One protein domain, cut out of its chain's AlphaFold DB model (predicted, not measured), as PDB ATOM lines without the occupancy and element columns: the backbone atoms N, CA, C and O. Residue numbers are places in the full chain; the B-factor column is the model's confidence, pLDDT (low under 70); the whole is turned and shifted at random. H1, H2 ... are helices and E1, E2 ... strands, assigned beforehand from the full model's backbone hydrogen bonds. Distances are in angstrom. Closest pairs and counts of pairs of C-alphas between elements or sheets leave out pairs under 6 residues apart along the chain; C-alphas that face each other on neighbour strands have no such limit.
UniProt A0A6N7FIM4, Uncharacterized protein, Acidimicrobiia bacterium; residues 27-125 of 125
ATOM      1  N   ASP A  27     172.213 167.574 122.194       93.25
ATOM      2  CA  ASP A  27     172.849 168.378 123.240       93.25
ATOM      3  C   ASP A  27     173.241 167.577 124.491       93.25
ATOM      4  O   ASP A  27     174.063 168.057 125.265       93.25
ATOM      5  N   ARG A  28     172.724 166.355 124.675       94.50
ATOM      6  CA  ARG A  28     173.004 165.504 125.845       94.50
ATOM      7  C   ARG A  28     173.064 164.016 125.503       94.50
ATOM      8  O   ARG A  28     172.621 163.590 124.437       94.50
ATOM      9  N   ASN A  29     173.640 163.224 126.401       96.50
ATOM     10  CA  ASN A  29     173.623 161.765 126.343       96.50
ATOM     11  C   ASN A  29     172.745 161.208 127.454       96.50
ATOM     12  O   ASN A  29     172.826 161.683 128.578       96.50
ATOM     13  N   ILE A  30     171.998 160.150 127.158       97.56
ATOM     14  CA  ILE A  30     171.237 159.399 128.160       97.56
ATOM     15  C   ILE A  30     172.076 158.158 128.521       97.56
ATOM     16  O   ILE A  30     172.295 157.314 127.641       97.56
ATOM     17  N   PRO A  31     172.642 158.064 129.736       97.81
ATOM     18  CA  PRO A  31     173.316 156.863 130.210       97.81
ATOM     19  C   PRO A  31     172.300 155.782 130.598       97.81
ATOM     20  O   PRO A  31     171.143 156.087 130.874       97.81
ATOM     21  N   ALA A  32     172.724 154.518 130.627       97.94
ATOM     22  CA  ALA A  32     171.856 153.404 131.023       97.94
ATOM     23  C   ALA A  32     171.325 153.568 132.451       97.94
ATOM     24  O   ALA A  32     170.179 153.237 132.710       97.94
ATOM     25  N   GLU A  33     172.120 154.173 133.336       97.56
ATOM     26  CA  GLU A  33     171.741 154.507 134.715       97.56
ATOM     27  C   GLU A  33     170.534 155.455 134.816       97.56
ATOM     28  O   GLU A  33     169.870 155.487 135.847       97.56
ATOM     29  N   ALA A  34     170.245 156.235 133.769       97.94
ATOM     30  CA  ALA A  34     169.069 157.100 133.738       97.94
ATOM     31  C   ALA A  34     167.786 156.320 133.410       97.94
ATOM     32  O   ALA A  34     166.693 156.775 133.739       97.94
ATOM     33  N   TRP A  35     167.893 155.162 132.752       98.25
ATOM     34  CA  TRP A  35     166.737 154.357 132.380       98.25
ATOM     35  C   TRP A  35     166.272 153.507 133.567       98.25
ATOM     36  O   TRP A  35     166.987 152.621 134.027       98.25
ATOM     37  N   VAL A  36     165.063 153.780 134.059       97.81
ATOM     38  CA  VAL A  36     164.526 153.183 135.296       97.81
ATOM     39  C   VAL A  36     164.381 151.663 135.191       97.81
ATOM     40  O   VAL A  36     164.675 150.949 136.147       97.81
ATOM     41  N   GLU A  37     163.948 151.162 134.036       97.38
ATOM     42  CA  GLU A  37     163.767 149.732 133.774       97.38
ATOM     43  C   GLU A  37     165.016 149.063 133.173       97.38
ATOM     44  O   GLU A  37     164.930 147.939 132.676       97.38
ATOM     45  N   ALA A  38     166.175 149.733 133.197       97.12
ATOM     46  CA  ALA A  38     167.407 149.165 132.670       97.12
ATOM     47  C   ALA A  38     167.761 147.848 133.386       97.12
ATOM     48  O   ALA A  38     167.891 147.828 134.614       97.12
ATOM     49  N   PRO A  39     167.981 146.746 132.645       97.44
ATOM     50  CA  PRO A  39     168.415 145.505 133.265       97.44
ATOM     51  C   PRO A  39     169.828 145.640 133.853       97.44
ATOM     52  O   PRO A  39     170.671 146.363 133.318       97.44
ATOM     53  N   LEU A  40     170.131 144.895 134.920       96.19
ATOM     54  CA  LEU A  40     171.425 144.976 135.618       96.19
ATOM     55  C   LEU A  40     172.617 144.682 134.696       96.19
ATOM     56  O   LEU A  40     173.662 145.316 134.790       96.19
ATOM     57  N   GLU A  41     172.450 143.759 133.758       96.69
ATOM     58  CA  GLU A  41     173.457 143.372 132.775       96.69
ATOM     59  C   GLU A  41     173.725 144.479 131.756       96.69
ATOM     60  O   GLU A  41     174.821 144.547 131.199       96.69
ATOM     61  N   LEU A  42     172.748 145.363 131.519       97.94
ATOM     62  CA  LEU A  42     172.979 146.576 130.750       97.94
ATOM     63  C   LEU A  42     173.816 147.571 131.556       97.94
ATOM     64  O   LEU A  42     174.721 148.177 130.989       97.94
ATOM     65  N   LEU A  43     173.541 147.731 132.855       97.31
ATOM     66  CA  LEU A  43     174.310 148.622 133.731       97.31
ATOM     67  C   LEU A  43     175.767 148.154 133.881       97.31
ATOM     68  O   LEU A  43     176.673 148.979 133.868       97.31
ATOM     69  N   ALA A  44     175.992 146.839 133.929       96.81
ATOM     70  CA  ALA A  44     177.317 146.223 134.023       96.81
ATOM     71  C   ALA A  44     177.990 145.964 132.657       96.81
ATOM     72  O   ALA A  44     179.076 145.384 132.599       96.81
ATOM     73  N   LEU A  45     177.372 146.368 131.535       97.06
ATOM     74  CA  LEU A  45     177.814 146.004 130.178       97.06
ATOM     75  C   LEU A  45     179.272 146.385 129.891       97.06
ATOM     76  O   LEU A  45     179.909 145.772 129.040       97.06
ATOM     77  N   GLY A  46     179.762 147.442 130.531       94.94
ATOM     78  CA  GLY A  46     181.087 147.996 130.302       94.94
ATOM     79  C   GLY A  46     182.158 147.590 131.314       94.94
ATOM     80  O   GLY A  46     183.321 147.963 131.132       94.94
ATOM     81  N   ASP A  47     181.791 146.853 132.362       95.31
ATOM     82  CA  ASP A  47     182.678 146.574 133.494       95.31
ATOM     83  C   ASP A  47     183.893 145.738 133.076       95.31
ATOM     84  O   ASP A  47     185.025 146.045 133.453       95.31
ATOM     85  N   ASP A  48     183.689 144.726 132.228       91.56
ATOM     86  CA  ASP A  48     184.755 143.822 131.780       91.56
ATOM     87  C   ASP A  48     185.761 144.483 130.827       91.56
ATOM     88  O   ASP A  48     186.892 144.013 130.700       91.56
ATOM     89  N   ILE A  49     185.364 145.579 130.173       91.56
ATOM     90  CA  ILE A  49     186.208 146.343 129.244       91.56
ATOM     91  C   ILE A  49     186.776 147.621 129.883       91.56
ATOM     92  O   ILE A  49     187.414 148.423 129.200       91.56
ATOM     93  N   GLY A  50     186.540 147.833 131.186       92.50
ATOM     94  CA  GLY A  50     187.013 149.002 131.932       92.50
ATOM     95  C   GLY A  50     186.333 150.320 131.543       92.50
ATOM     96  O   GLY A  50     186.890 151.391 131.790       92.50
ATOM     97  N   VAL A  51     185.152 150.265 130.917       90.38
ATOM     98  CA  VAL A  51     184.381 151.444 130.490       90.38
ATOM     99  C   VAL A  51     182.952 151.342 131.026       90.38
ATOM    100  O   VAL A  51     182.042 151.049 130.252       90.38
ATOM    101  N   PRO A  52     182.724 151.609 132.326       88.19
ATOM    102  CA  PRO A  52     181.431 151.357 132.973       88.19
ATOM    103  C   PRO A  52     180.299 152.223 132.406       88.19
ATOM    104  O   PRO A  52     179.133 151.854 132.455       88.19
ATOM    105  N   THR A  53     180.615 153.378 131.809       94.00
ATOM    106  CA  THR A  53     179.594 154.254 131.234       94.00
ATOM    107  C   THR A  53     178.992 153.661 129.958       94.00
ATOM    108  O   THR A  53     179.615 153.640 128.890       94.00
ATOM    109  N   VAL A  54     177.722 153.277 130.057       97.62
ATOM    110  CA  VAL A  54     176.905 152.759 128.958       97.62
ATOM    111  C   VAL A  54     175.953 153.848 128.491       97.62
ATOM    112  O   VAL A  54     175.217 154.420 129.285       97.62
ATOM    113  N   LEU A  55     175.956 154.153 127.196       97.50
ATOM    114  CA  LEU A  55     175.203 155.285 126.654       97.50
ATOM    115  C   LEU A  55     174.213 154.851 125.575       97.50
ATOM    116  O   LEU A  55     174.599 154.154 124.626       97.50
ATOM    117  N   TYR A  56     172.994 155.380 125.645       97.69
ATOM    118  CA  TYR A  56     171.945 155.189 124.649       97.69
ATOM    119  C   TYR A  56     172.372 155.715 123.275       97.69
ATOM    120  O   TYR A  56     172.952 156.803 123.152       97.69
ATOM    121  N   LEU A  57     172.113 154.937 122.224       96.19
ATOM    122  CA  LEU A  57     172.402 155.322 120.842       96.19
ATOM    123  C   LEU A  57     171.149 155.692 120.068       96.19
ATOM    124  O   LEU A  57     171.163 156.713 119.383       96.19
ATOM    125  N   ARG A  58     170.135 154.824 120.096       97.12
ATOM    126  CA  ARG A  58     168.873 154.959 119.359       97.12
ATOM    127  C   ARG A  58     167.985 153.742 119.590       97.12
ATOM    128  O   ARG A  58     168.474 152.677 119.964       97.12
ATOM    129  N   GLN A  59     166.737 153.873 119.186       96.25
ATOM    130  CA  GLN A  59     165.834 152.774 118.930       96.25
ATOM    131  C   GLN A  59     166.092 152.192 117.533       96.25
ATOM    132  O   GLN A  59     166.337 152.913 116.558       96.25
ATOM    133  N   LEU A  60     166.033 150.870 117.432       94.25
ATOM    134  CA  LEU A  60     166.190 150.093 116.216       94.25
ATOM    135  C   LEU A  60     165.079 149.044 116.132       94.25
ATOM    136  O   LEU A  60     165.209 147.947 116.663       94.25
ATOM    137  N   GLY A  61     163.971 149.383 115.466       91.44
ATOM    138  CA  GLY A  61     162.793 148.511 115.486       91.44
ATOM    139  C   GLY A  61     162.252 148.374 116.918       91.44
ATOM    140  O   GLY A  61     162.018 149.416 117.538       91.44
ATOM    141  N   PRO A  62     162.068 147.148 117.442       94.38
ATOM    142  CA  PRO A  62     161.585 146.925 118.802       94.38
ATOM    143  C   PRO A  62     162.682 147.033 119.874       94.38
ATOM    144  O   PRO A  62     162.382 146.823 121.039       94.38
ATOM    145  N   PHE A  63     163.933 147.356 119.520       97.50
ATOM    146  CA  PHE A  63     165.043 147.377 120.478       97.50
ATOM    147  C   PHE A  63     165.580 148.776 120.761       97.50
ATOM    148  O   PHE A  63     165.782 149.571 119.840       97.50
ATOM    149  N   PHE A  64     165.955 149.038 122.007       98.00
ATOM    150  CA  PHE A  64     166.883 150.107 122.360       98.00
ATOM    151  C   PHE A  64     168.325 149.629 122.235       98.00
ATOM    152  O   PHE A  64     168.696 148.587 122.769       98.00
ATOM    153  N   ILE A  65     169.150 150.405 121.529       97.94
ATOM    154  CA  ILE A  65     170.569 150.108 121.339       97.94
ATOM    155  C   ILE A  65     171.404 150.958 122.289       97.94
ATOM    156  O   ILE A  65     171.392 152.193 122.230       97.94
ATOM    157  N   TRP A  66     172.209 150.274 123.089       98.19
ATOM    158  CA  TRP A  66     173.130 150.836 124.065       98.19
ATOM    159  C   TRP A  66     174.572 150.492 123.711       98.19
ATOM    160  O   TRP A  66     174.830 149.557 122.950       98.19
ATOM    161  N   ARG A  67     175.528 151.266 124.237       97.56
ATOM    162  CA  ARG A  67     176.954 151.038 123.977       97.56
ATOM    163  C   ARG A  67     177.845 151.415 125.155       97.56
ATOM    164  O   ARG A  67     177.801 152.570 125.582       97.56
ATOM    165  N   ALA A  68     178.723 150.496 125.546       97.00
ATOM    166  CA  ALA A  68     179.911 150.749 126.362       97.00
ATOM    167  C   ALA A  68     181.143 150.898 125.457       97.00
ATOM    168  O   ALA A  68     181.327 150.106 124.532       97.00
ATOM    169  N   GLY A  69     181.988 151.901 125.701       93.38
ATOM    170  CA  GLY A  69     183.220 152.111 124.929       93.38
ATOM    171  C   GLY A  69     183.120 153.095 123.746       93.38
ATOM    172  O   GLY A  69     182.075 153.730 123.511       93.38
ATOM    173  N   PRO A  70     184.226 153.281 122.995       87.56
ATOM    174  CA  PRO A  70     184.366 154.340 121.989       87.56
ATOM    175  C   PRO A  70     183.502 154.141 120.737       87.56
ATOM    176  O   PRO A  70     183.006 155.122 120.169       87.56
ATOM    177  N   GLY A  71     183.268 152.890 120.322       80.75
ATOM    178  CA  GLY A  71     182.559 152.562 119.081       80.75
ATOM    179  C   GLY A  71     183.292 152.990 117.812       80.75
ATOM    180  O   GLY A  71     182.647 153.254 116.798       80.75
ATOM    181  N   THR A  72     184.619 153.082 117.881       81.75
ATOM    182  CA  THR A  72     185.517 153.225 116.729       81.75
ATOM    183  C   THR A  72     186.104 151.863 116.353       81.75
ATOM    184  O   THR A  72     186.056 150.916 117.143       81.75
ATOM    185  N   SER A  73     186.666 151.731 115.149       78.06
ATOM    186  CA  SER A  73     187.327 150.486 114.738       78.06
ATOM    187  C   SER A  73     188.475 150.128 115.688       78.06
ATOM    188  O   SER A  73     189.162 151.018 116.190       78.06
ATOM    189  N   ARG A  74     188.675 148.823 115.931       84.56
ATOM    190  CA  ARG A  74     189.781 148.290 116.753       84.56
ATOM    191  C   ARG A  74     189.839 148.862 118.174       84.56
ATOM    192  O   ARG A  74     190.906 149.047 118.747       84.56
ATOM    193  N   THR A  75     188.675 149.148 118.742       89.00
ATOM    194  CA  THR A  75     188.530 149.441 120.173       89.00
ATOM    195  C   THR A  75     187.668 148.380 120.816       89.00
ATOM    196  O   THR A  75     186.774 147.853 120.147       89.00
ATOM    197  N   ASP A  76     187.934 148.097 122.091       93.94
ATOM    198  CA  ASP A  76     187.033 147.273 122.885       93.94
ATOM    199  C   ASP A  76     185.731 148.049 123.083       93.94
ATOM    200  O   ASP A  76     185.721 149.192 123.553       93.94
ATOM    201  N   THR A  77     184.637 147.508 122.573       95.88
ATOM    202  CA  THR A  77     183.325 148.150 122.610       95.88
ATOM    203  C   THR A  77     182.272 147.069 122.682       95.88
ATOM    204  O   THR A  77     182.292 146.118 121.902       95.88
ATOM    205  N   ARG A  78     181.309 147.255 123.579       96.81
ATOM    206  CA  ARG A  78     180.139 146.393 123.687       96.81
ATOM    207  C   ARG A  78     178.887 147.158 123.307       96.81
ATOM    208  O   ARG A  78     178.729 148.333 123.640       96.81
ATOM    209  N   TRP A  79     177.991 146.469 122.625       97.69
ATOM    210  CA  TRP A  79     176.638 146.905 122.345       97.69
ATOM    211  C   TRP A  79     175.671 145.928 122.987       97.69
ATOM    212  O   TRP A  79     175.925 144.725 123.011       97.69
ATOM    213  N   MET A  80     174.553 146.459 123.462       98.38
ATOM    214  CA  MET A  80     173.412 145.658 123.874       98.38
ATOM    215  C   MET A  80     172.163 146.211 123.198       98.38
ATOM    216  O   MET A  80     171.949 147.426 123.173       98.38
ATOM    217  N   ALA A  81     171.373 145.318 122.619       98.25
ATOM    218  CA  ALA A  81     170.009 145.576 122.200       98.25
ATOM    219  C   ALA A  81     169.080 145.037 123.289       98.25
ATOM    220  O   ALA A  81     169.236 143.884 123.679       98.25
ATOM    221  N   VAL A  82     168.152 145.853 123.780       98.25
ATOM    222  CA  VAL A  82     167.144 145.451 124.777       98.25
ATOM    223  C   VAL A  82     165.764 145.714 124.191       98.25
ATOM    224  O   VAL A  82     165.546 146.803 123.655       98.25
ATOM    225  N   ASP A  83     164.873 144.724 124.212       96.94
ATOM    226  CA  ASP A  83     163.518 144.862 123.670       96.94
ATOM    227  C   ASP A  83     162.697 145.843 124.523       96.94
ATOM    228  O   ASP A  83     162.808 145.894 125.746       96.94
ATOM    229  N   ILE A  84     161.896 146.673 123.856       95.00
ATOM    230  CA  ILE A  84     161.084 147.723 124.480       95.00
ATOM    231  C   ILE A  84     159.906 147.134 125.266       95.00
ATOM    232  O   ILE A  84     159.456 147.737 126.239       95.00
ATOM    233  N   GLY A  85     159.379 145.988 124.831       94.69
ATOM    234  CA  GLY A  85     158.275 145.290 125.488       94.69
ATOM    235  C   GLY A  85     158.724 144.265 126.529       94.69
ATOM    236  O   GLY A  85     157.904 143.857 127.348       94.69
ATOM    237  N   ASP A  86     159.995 143.856 126.501       95.19
ATOM    238  CA  ASP A  86     160.542 142.810 127.366       95.19
ATOM    239  C   ASP A  86     162.049 143.013 127.623       95.19
ATOM    240  O   ASP A  86     162.895 142.673 126.796       95.19
ATOM    241  N   ALA A  87     162.406 143.536 128.798       94.25
ATOM    242  CA  ALA A  87     163.802 143.809 129.147       94.25
ATOM    243  C   ALA A  87     164.680 142.542 129.268       94.25
ATOM    244  O   ALA A  87     165.912 142.653 129.201       94.25
ATOM    245  N   ASP A  88     164.078 141.354 129.405       94.19
ATOM    246  CA  ASP A  88     164.807 140.081 129.433       94.19
ATOM    247  C   ASP A  88     165.204 139.624 128.021       94.19
ATOM    248  O   ASP A  88     166.221 138.939 127.843       94.19
ATOM    249  N   ARG A  89     164.469 140.062 126.990       95.88
ATOM    250  CA  ARG A  89     164.809 139.817 125.586       95.88
ATOM    251  C   ARG A  89     165.884 140.801 125.129       95.88
ATOM    252  O   ARG A  89     165.620 141.913 124.666       95.88
ATOM    253  N   ARG A  90     167.136 140.361 125.230       96.81
ATOM    254  CA  ARG A  90     168.319 141.187 124.969       96.81
ATOM    255  C   ARG A  90     169.432 140.432 124.264       96.81
ATOM    256  O   ARG A  90     169.621 139.238 124.459       96.81
ATOM    257  N   PHE A  91     170.210 141.173 123.488       97.69
ATOM    258  CA  PHE A  91     171.268 140.644 122.633       97.69
ATOM    259  C   PHE A  91     172.513 141.496 122.773       97.69
ATOM    260  O   PHE A  91     172.412 142.717 122.898       97.69
ATOM    261  N   THR A  92     173.691 140.881 122.726       97.50
ATOM    262  CA  THR A  92     174.957 141.608 122.858       97.50
ATOM    263  C   THR A  92     175.860 141.387 121.661       97.50
ATOM    264  O   THR A  92     175.818 140.351 121.001       97.50
ATOM    265  N   PHE A  93     176.689 142.388 121.394       97.69
ATOM    266  CA  PHE A  93     177.777 142.304 120.437       97.69
ATOM    267  C   PHE A  93     179.007 142.969 121.041       97.69
ATOM    268  O   PHE A  93     178.912 144.074 121.575       97.69
ATOM    269  N   ARG A  94     180.165 142.330 120.940       96.25
ATOM    270  CA  ARG A  94     181.460 142.876 121.332       96.25
ATOM    271  C   ARG A  94     182.335 143.025 120.103       96.25
ATOM    272  O   ARG A  94     182.424 142.132 119.270       96.25
ATOM    273  N   GLN A  95     182.999 144.162 120.005       95.69
ATOM    274  CA  GLN A  95     184.128 144.356 119.115       95.69
ATOM    275  C   GLN A  95     185.387 144.403 119.967       95.69
ATOM    276  O   GLN A  95     185.441 145.150 120.939       95.69
ATOM    277  N   HIS A  96     186.386 143.629 119.573       93.38
ATOM    278  CA  HIS A  96     187.677 143.530 120.232       93.38
ATOM    279  C   HIS A  96     188.683 144.525 119.644       93.38
ATOM    280  O   HIS A  96     188.515 145.067 118.543       93.38
ATOM    281  N   VAL A  97     189.775 144.751 120.372       92.50
ATOM    282  CA  VAL A  97     190.872 145.643 119.952       92.50
ATOM    283  C   VAL A  97     191.598 145.165 118.689       92.50
ATOM    284  O   VAL A  97     192.145 145.974 117.945       92.50
ATOM    285  N   ASP A  98     191.564 143.865 118.394       90.94
ATOM    286  CA  ASP A  98     192.107 143.286 117.157       90.94
ATOM    287  C   ASP A  98     191.197 143.531 115.931       90.94
ATOM    288  O   ASP A  98     191.606 143.323 114.785       90.94
ATOM    289  N   GLY A  99     189.986 144.056 116.153       87.25
ATOM    290  CA  GLY A  99     188.974 144.316 115.135       87.25
ATOM    291  C   GLY A  99     188.013 143.153 114.889       87.25
ATOM    292  O   GLY A  99     187.108 143.311 114.067       87.25
ATOM    293  N   ARG A 100     188.168 142.021 115.588       92.50
ATOM    294  CA  ARG A 100     187.189 140.935 115.583       92.50
ATOM    295  C   ARG A 100     185.898 141.401 116.250       92.50
ATOM    296  O   ARG A 100     185.925 142.153 117.221       92.50
ATOM    297  N   GLY A 101     184.770 140.943 115.725       94.81
ATOM    298  CA  GLY A 101     183.477 141.065 116.377       94.81
ATOM    299  C   GLY A 101     182.936 139.701 116.779       94.81
ATOM    300  O   GLY A 101     183.278 138.695 116.159       94.81
ATOM    301  N   GLU A 102     182.098 139.676 117.802       96.69
ATOM    302  CA  GLU A 102     181.306 138.509 118.180       96.69
ATOM    303  C   GLU A 102     180.014 138.954 118.864       96.69
ATOM    304  O   GLU A 102     180.000 139.927 119.616       96.69
ATOM    305  N   GLY A 103     178.916 138.259 118.608       96.75
ATOM    306  CA  GLY A 103     177.637 138.520 119.253       96.75
ATOM    307  C   GLY A 103     176.558 137.590 118.735       96.75
ATOM    308  O   GLY A 103     176.690 137.047 117.644       96.75
ATOM    309  N   GLU A 104     175.495 137.428 119.506       96.38
ATOM    310  CA  GLU A 104     174.327 136.634 119.125       96.38
ATOM    311  C   GLU A 104     173.167 137.582 118.819       96.38
ATOM    312  O   GLU A 104     172.979 138.583 119.521       96.38
ATOM    313  N   GLY A 105     172.452 137.325 117.727       93.81
ATOM    314  CA  GLY A 105     171.263 138.079 117.336       93.81
ATOM    315  C   GLY A 105     169.957 137.347 117.684       93.81
ATOM    316  O   GLY A 105     169.987 136.213 118.161       93.81
ATOM    317  N   PRO A 106     168.788 137.969 117.452       94.69
ATOM    318  CA  PRO A 106     167.484 137.362 117.736       94.69
ATOM    319  C   PRO A 106     167.188 136.044 117.020       94.69
ATOM    320  O   PRO A 106     166.325 135.298 117.480       94.69
ATOM    321  N   SER A 107     167.862 135.763 115.906       93.88
ATOM    322  CA  SER A 107     167.759 134.481 115.200       93.88
ATOM    323  C   SER A 107     168.422 133.312 115.943       93.88
ATOM    324  O   SER A 107     168.206 132.160 115.572       93.88
ATOM    325  N   GLY A 108     169.230 133.593 116.974       93.12
ATOM    326  CA  GLY A 108     170.125 132.624 117.614       93.12
ATOM    327  C   GLY A 108     171.428 132.394 116.838       93.12
ATOM    328  O   GLY A 108     172.244 131.561 117.232       93.12
ATOM    329  N   GLU A 109     171.648 133.105 115.726       94.81
ATOM    330  CA  GLU A 109     172.898 133.023 114.976       94.81
ATOM    331  C   GLU A 109     174.019 133.839 115.635       94.81
ATOM    332  O   GLU A 109     173.830 134.955 116.131       94.81
ATOM    333  N   ALA A 110     175.233 133.289 115.577       96.25
ATOM    334  CA  ALA A 110     176.443 134.010 115.931       96.25
ATOM    335  C   ALA A 110     176.885 134.925 114.777       96.25
ATOM    336  O   ALA A 110     176.956 134.524 113.614       96.25
ATOM    337  N   HIS A 111     177.264 136.155 115.107       97.19
ATOM    338  CA  HIS A 111     177.697 137.171 114.163       97.19
ATOM    339  C   HIS A 111     179.108 137.656 114.476       97.19
ATOM    340  O   HIS A 111     179.389 138.134 115.569       97.19
ATOM    341  N   GLU A 112     179.975 137.655 113.465       96.38
ATOM    342  CA  GLU A 112     181.328 138.221 113.579       96.38
ATOM    343  C   GLU A 112     181.400 139.699 113.169       96.38
ATOM    344  O   GLU A 112     182.396 140.392 113.387       96.38
ATOM    345  N   ARG A 113     180.344 140.209 112.523       94.25
ATOM    346  CA  ARG A 113     180.285 141.571 111.988       94.25
ATOM    347  C   ARG A 113     179.134 142.335 112.621       94.25
ATOM    348  O   ARG A 113     177.984 141.917 112.562       94.25
ATOM    349  N   PHE A 114     179.418 143.549 113.085       93.69
ATOM    350  CA  PHE A 114     178.394 144.416 113.677       93.69
ATOM    351  C   PHE A 114     177.245 144.729 112.706       93.69
ATOM    352  O   PHE A 114     176.106 144.966 113.103       93.69
ATOM    353  N   ARG A 115     177.540 144.755 111.399       94.06
ATOM    354  CA  ARG A 115     176.525 144.974 110.368       94.06
ATOM    355  C   ARG A 115     175.496 143.842 110.332       94.06
ATOM    356  O   ARG A 115     174.314 144.161 110.329       94.06
ATOM    357  N   THR A 116     175.937 142.585 110.324       96.31
ATOM    358  CA  THR A 116     175.037 141.427 110.214       96.31
ATOM    359  C   THR A 116     174.205 141.268 111.482       96.31
ATOM    360  O   THR A 116     173.006 141.057 111.387       96.31
ATOM    361  N   TRP A 117     174.797 141.525 112.654       97.19
ATOM    362  CA  TRP A 117     174.063 141.569 113.924       97.19
ATOM    363  C   TRP A 117     172.922 142.603 113.912       97.19
ATOM    364  O   TRP A 117     171.799 142.318 114.313       97.19
ATOM    365  N   LYS A 118     173.164 143.809 113.377       95.06
ATOM    366  CA  LYS A 118     172.099 144.819 113.214       95.06
ATOM    367  C   LYS A 118     171.034 144.430 112.192       95.06
ATOM    368  O   LYS A 118     169.896 144.868 112.331       95.06
ATOM    369  N   GLU A 119     171.417 143.735 111.126       95.56
ATOM    370  CA  GLU A 119     170.474 143.253 110.114       95.56
ATOM    371  C   GLU A 119     169.531 142.210 110.731       95.56
ATOM    372  O   GLU A 119     168.326 142.314 110.518       95.56
ATOM    373  N   ASP A 120     170.042 141.321 111.588       96.12
ATOM    374  CA  ASP A 120     169.225 140.355 112.333       96.12
ATOM    375  C   ASP A 120     168.253 141.042 113.315       96.12
ATOM    376  O   ASP A 120     167.044 140.810 113.278       96.12
ATOM    377  N   LEU A 121     168.733 142.024 114.092       94.94
ATOM    378  CA  LEU A 121     167.863 142.861 114.941       94.94
ATOM    379  C   LEU A 121     166.734 143.552 114.161       94.94
ATOM    380  O   LEU A 121     165.640 143.771 114.677       94.94
ATOM    381  N   HIS A 122     167.002 143.950 112.919       91.81
ATOM    382  CA  HIS A 122     165.994 144.553 112.057       91.81
ATOM    383  C   HIS A 122     164.991 143.543 111.503       91.81
ATOM    384  O   HIS A 122     163.855 143.939 111.225       91.81
ATOM    385  N   ALA A 123     165.415 142.297 111.296       91.31
ATOM    386  CA  ALA A 123     164.594 141.227 110.750       91.31
ATOM    387  C   ALA A 123     163.620 140.652 111.789       91.31
ATOM    388  O   ALA A 123     162.548 140.192 111.413       91.31
ATOM    389  N   SER A 124     163.937 140.744 113.084       84.00
ATOM    390  CA  SER A 124     163.117 140.200 114.177       84.00
ATOM    391  C   SER A 124     161.921 141.079 114.592       84.00
ATOM    392  O   SER A 124     161.569 141.123 115.778       84.00
ATOM    393  N   ARG A 125     161.374 141.842 113.641       68.56
ATOM    394  CA  ARG A 125     160.227 142.742 113.823       68.56
ATOM    395  C   ARG A 125     158.903 141.999 113.888       68.56
ATOM    396  O   ARG A 125     158.766 140.981 113.178       68.56
TER     397      ARG A 125
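This is residues 27 to 125 of the 125 residues of an uncharacterized protein of Acidimicrobiia bacterium (UniProt A0A6N7FIM4). Look for one twisted wall of five antiparallel strands, E1 to E5, with the helix H2 packed over one face of it and the short helix H1 only grazing it. Ahead of H1, residues 27 to 39 form a long stretch with no named element. The printed part has 99 residues, with two named helices and five named strands in the order H1, E1, E2, E3, E4, E5, H2; the sheet's order is E1, E2, E3, E4, E5. The class is mixed, helices and strands, though under half of the residues, 44, are in named elements. The whole is compact and rounded, with a radius of gyration of the C-alphas of 12.6 A and spans of 32 by 32 by 26 A.

Find C-alpha 54 at (176.905, 152.759, 128.958); from there E1, residues 54 to 60, runs 16.9 A. E2 is residues 63 to 68, 16.3 A; E3 is residues 77 to 83, 20.1 A; E4 is residues 90 to 95, 17.2 A; E5 is residues 101 to 104, 10.5 A. H1, residues 40 to 43, begins at C-alpha 40 (171.425, 144.976, 135.618) and spans 5.0 A. H2, residues 114 to 123, runs 14.5 A and ends at C-alpha 123 (164.594, 141.227, 110.750).

Start in the sheet, a meander, each strand the antiparallel neighbour of the one before, and each successive pair a hairpin. E1 and E5 are its edge strands. Look for N 57 and O 65, 2.8 A, between E1 and E2; N 66 and O 80, 2.9 A, between E2 and E3; N 79 and O 93, 2.8 A, between E3 and E4; and N 94 and O 102, 2.7 A, between E4 and E5, each within hydrogen-bond range. From edge to edge the strands' lines turn by 62 degrees. H2 is on one face of the sheet, making two layers, a helix layer and a sheet layer; its closest C-alphas to E5 are those of Phe 114 and Gly 101, 6.7 A. H1 only grazes the sheet with residues 41 to 43; its closest C-alphas to E1 are those of Leu 43 and Val 54, 6.8 A. H1 and H2 are apart. In H2 every O i to N i+4 pair is within hydrogen-bond range; H1 is too short for such a pair.

The C-alphas farthest apart are those of Asp 27 and Glu 109, 36.3 A. The printed part has no cut, and no link is long. Its mean pLDDT is 94.4, and residue 125, the chain's last, is the one residue under 70.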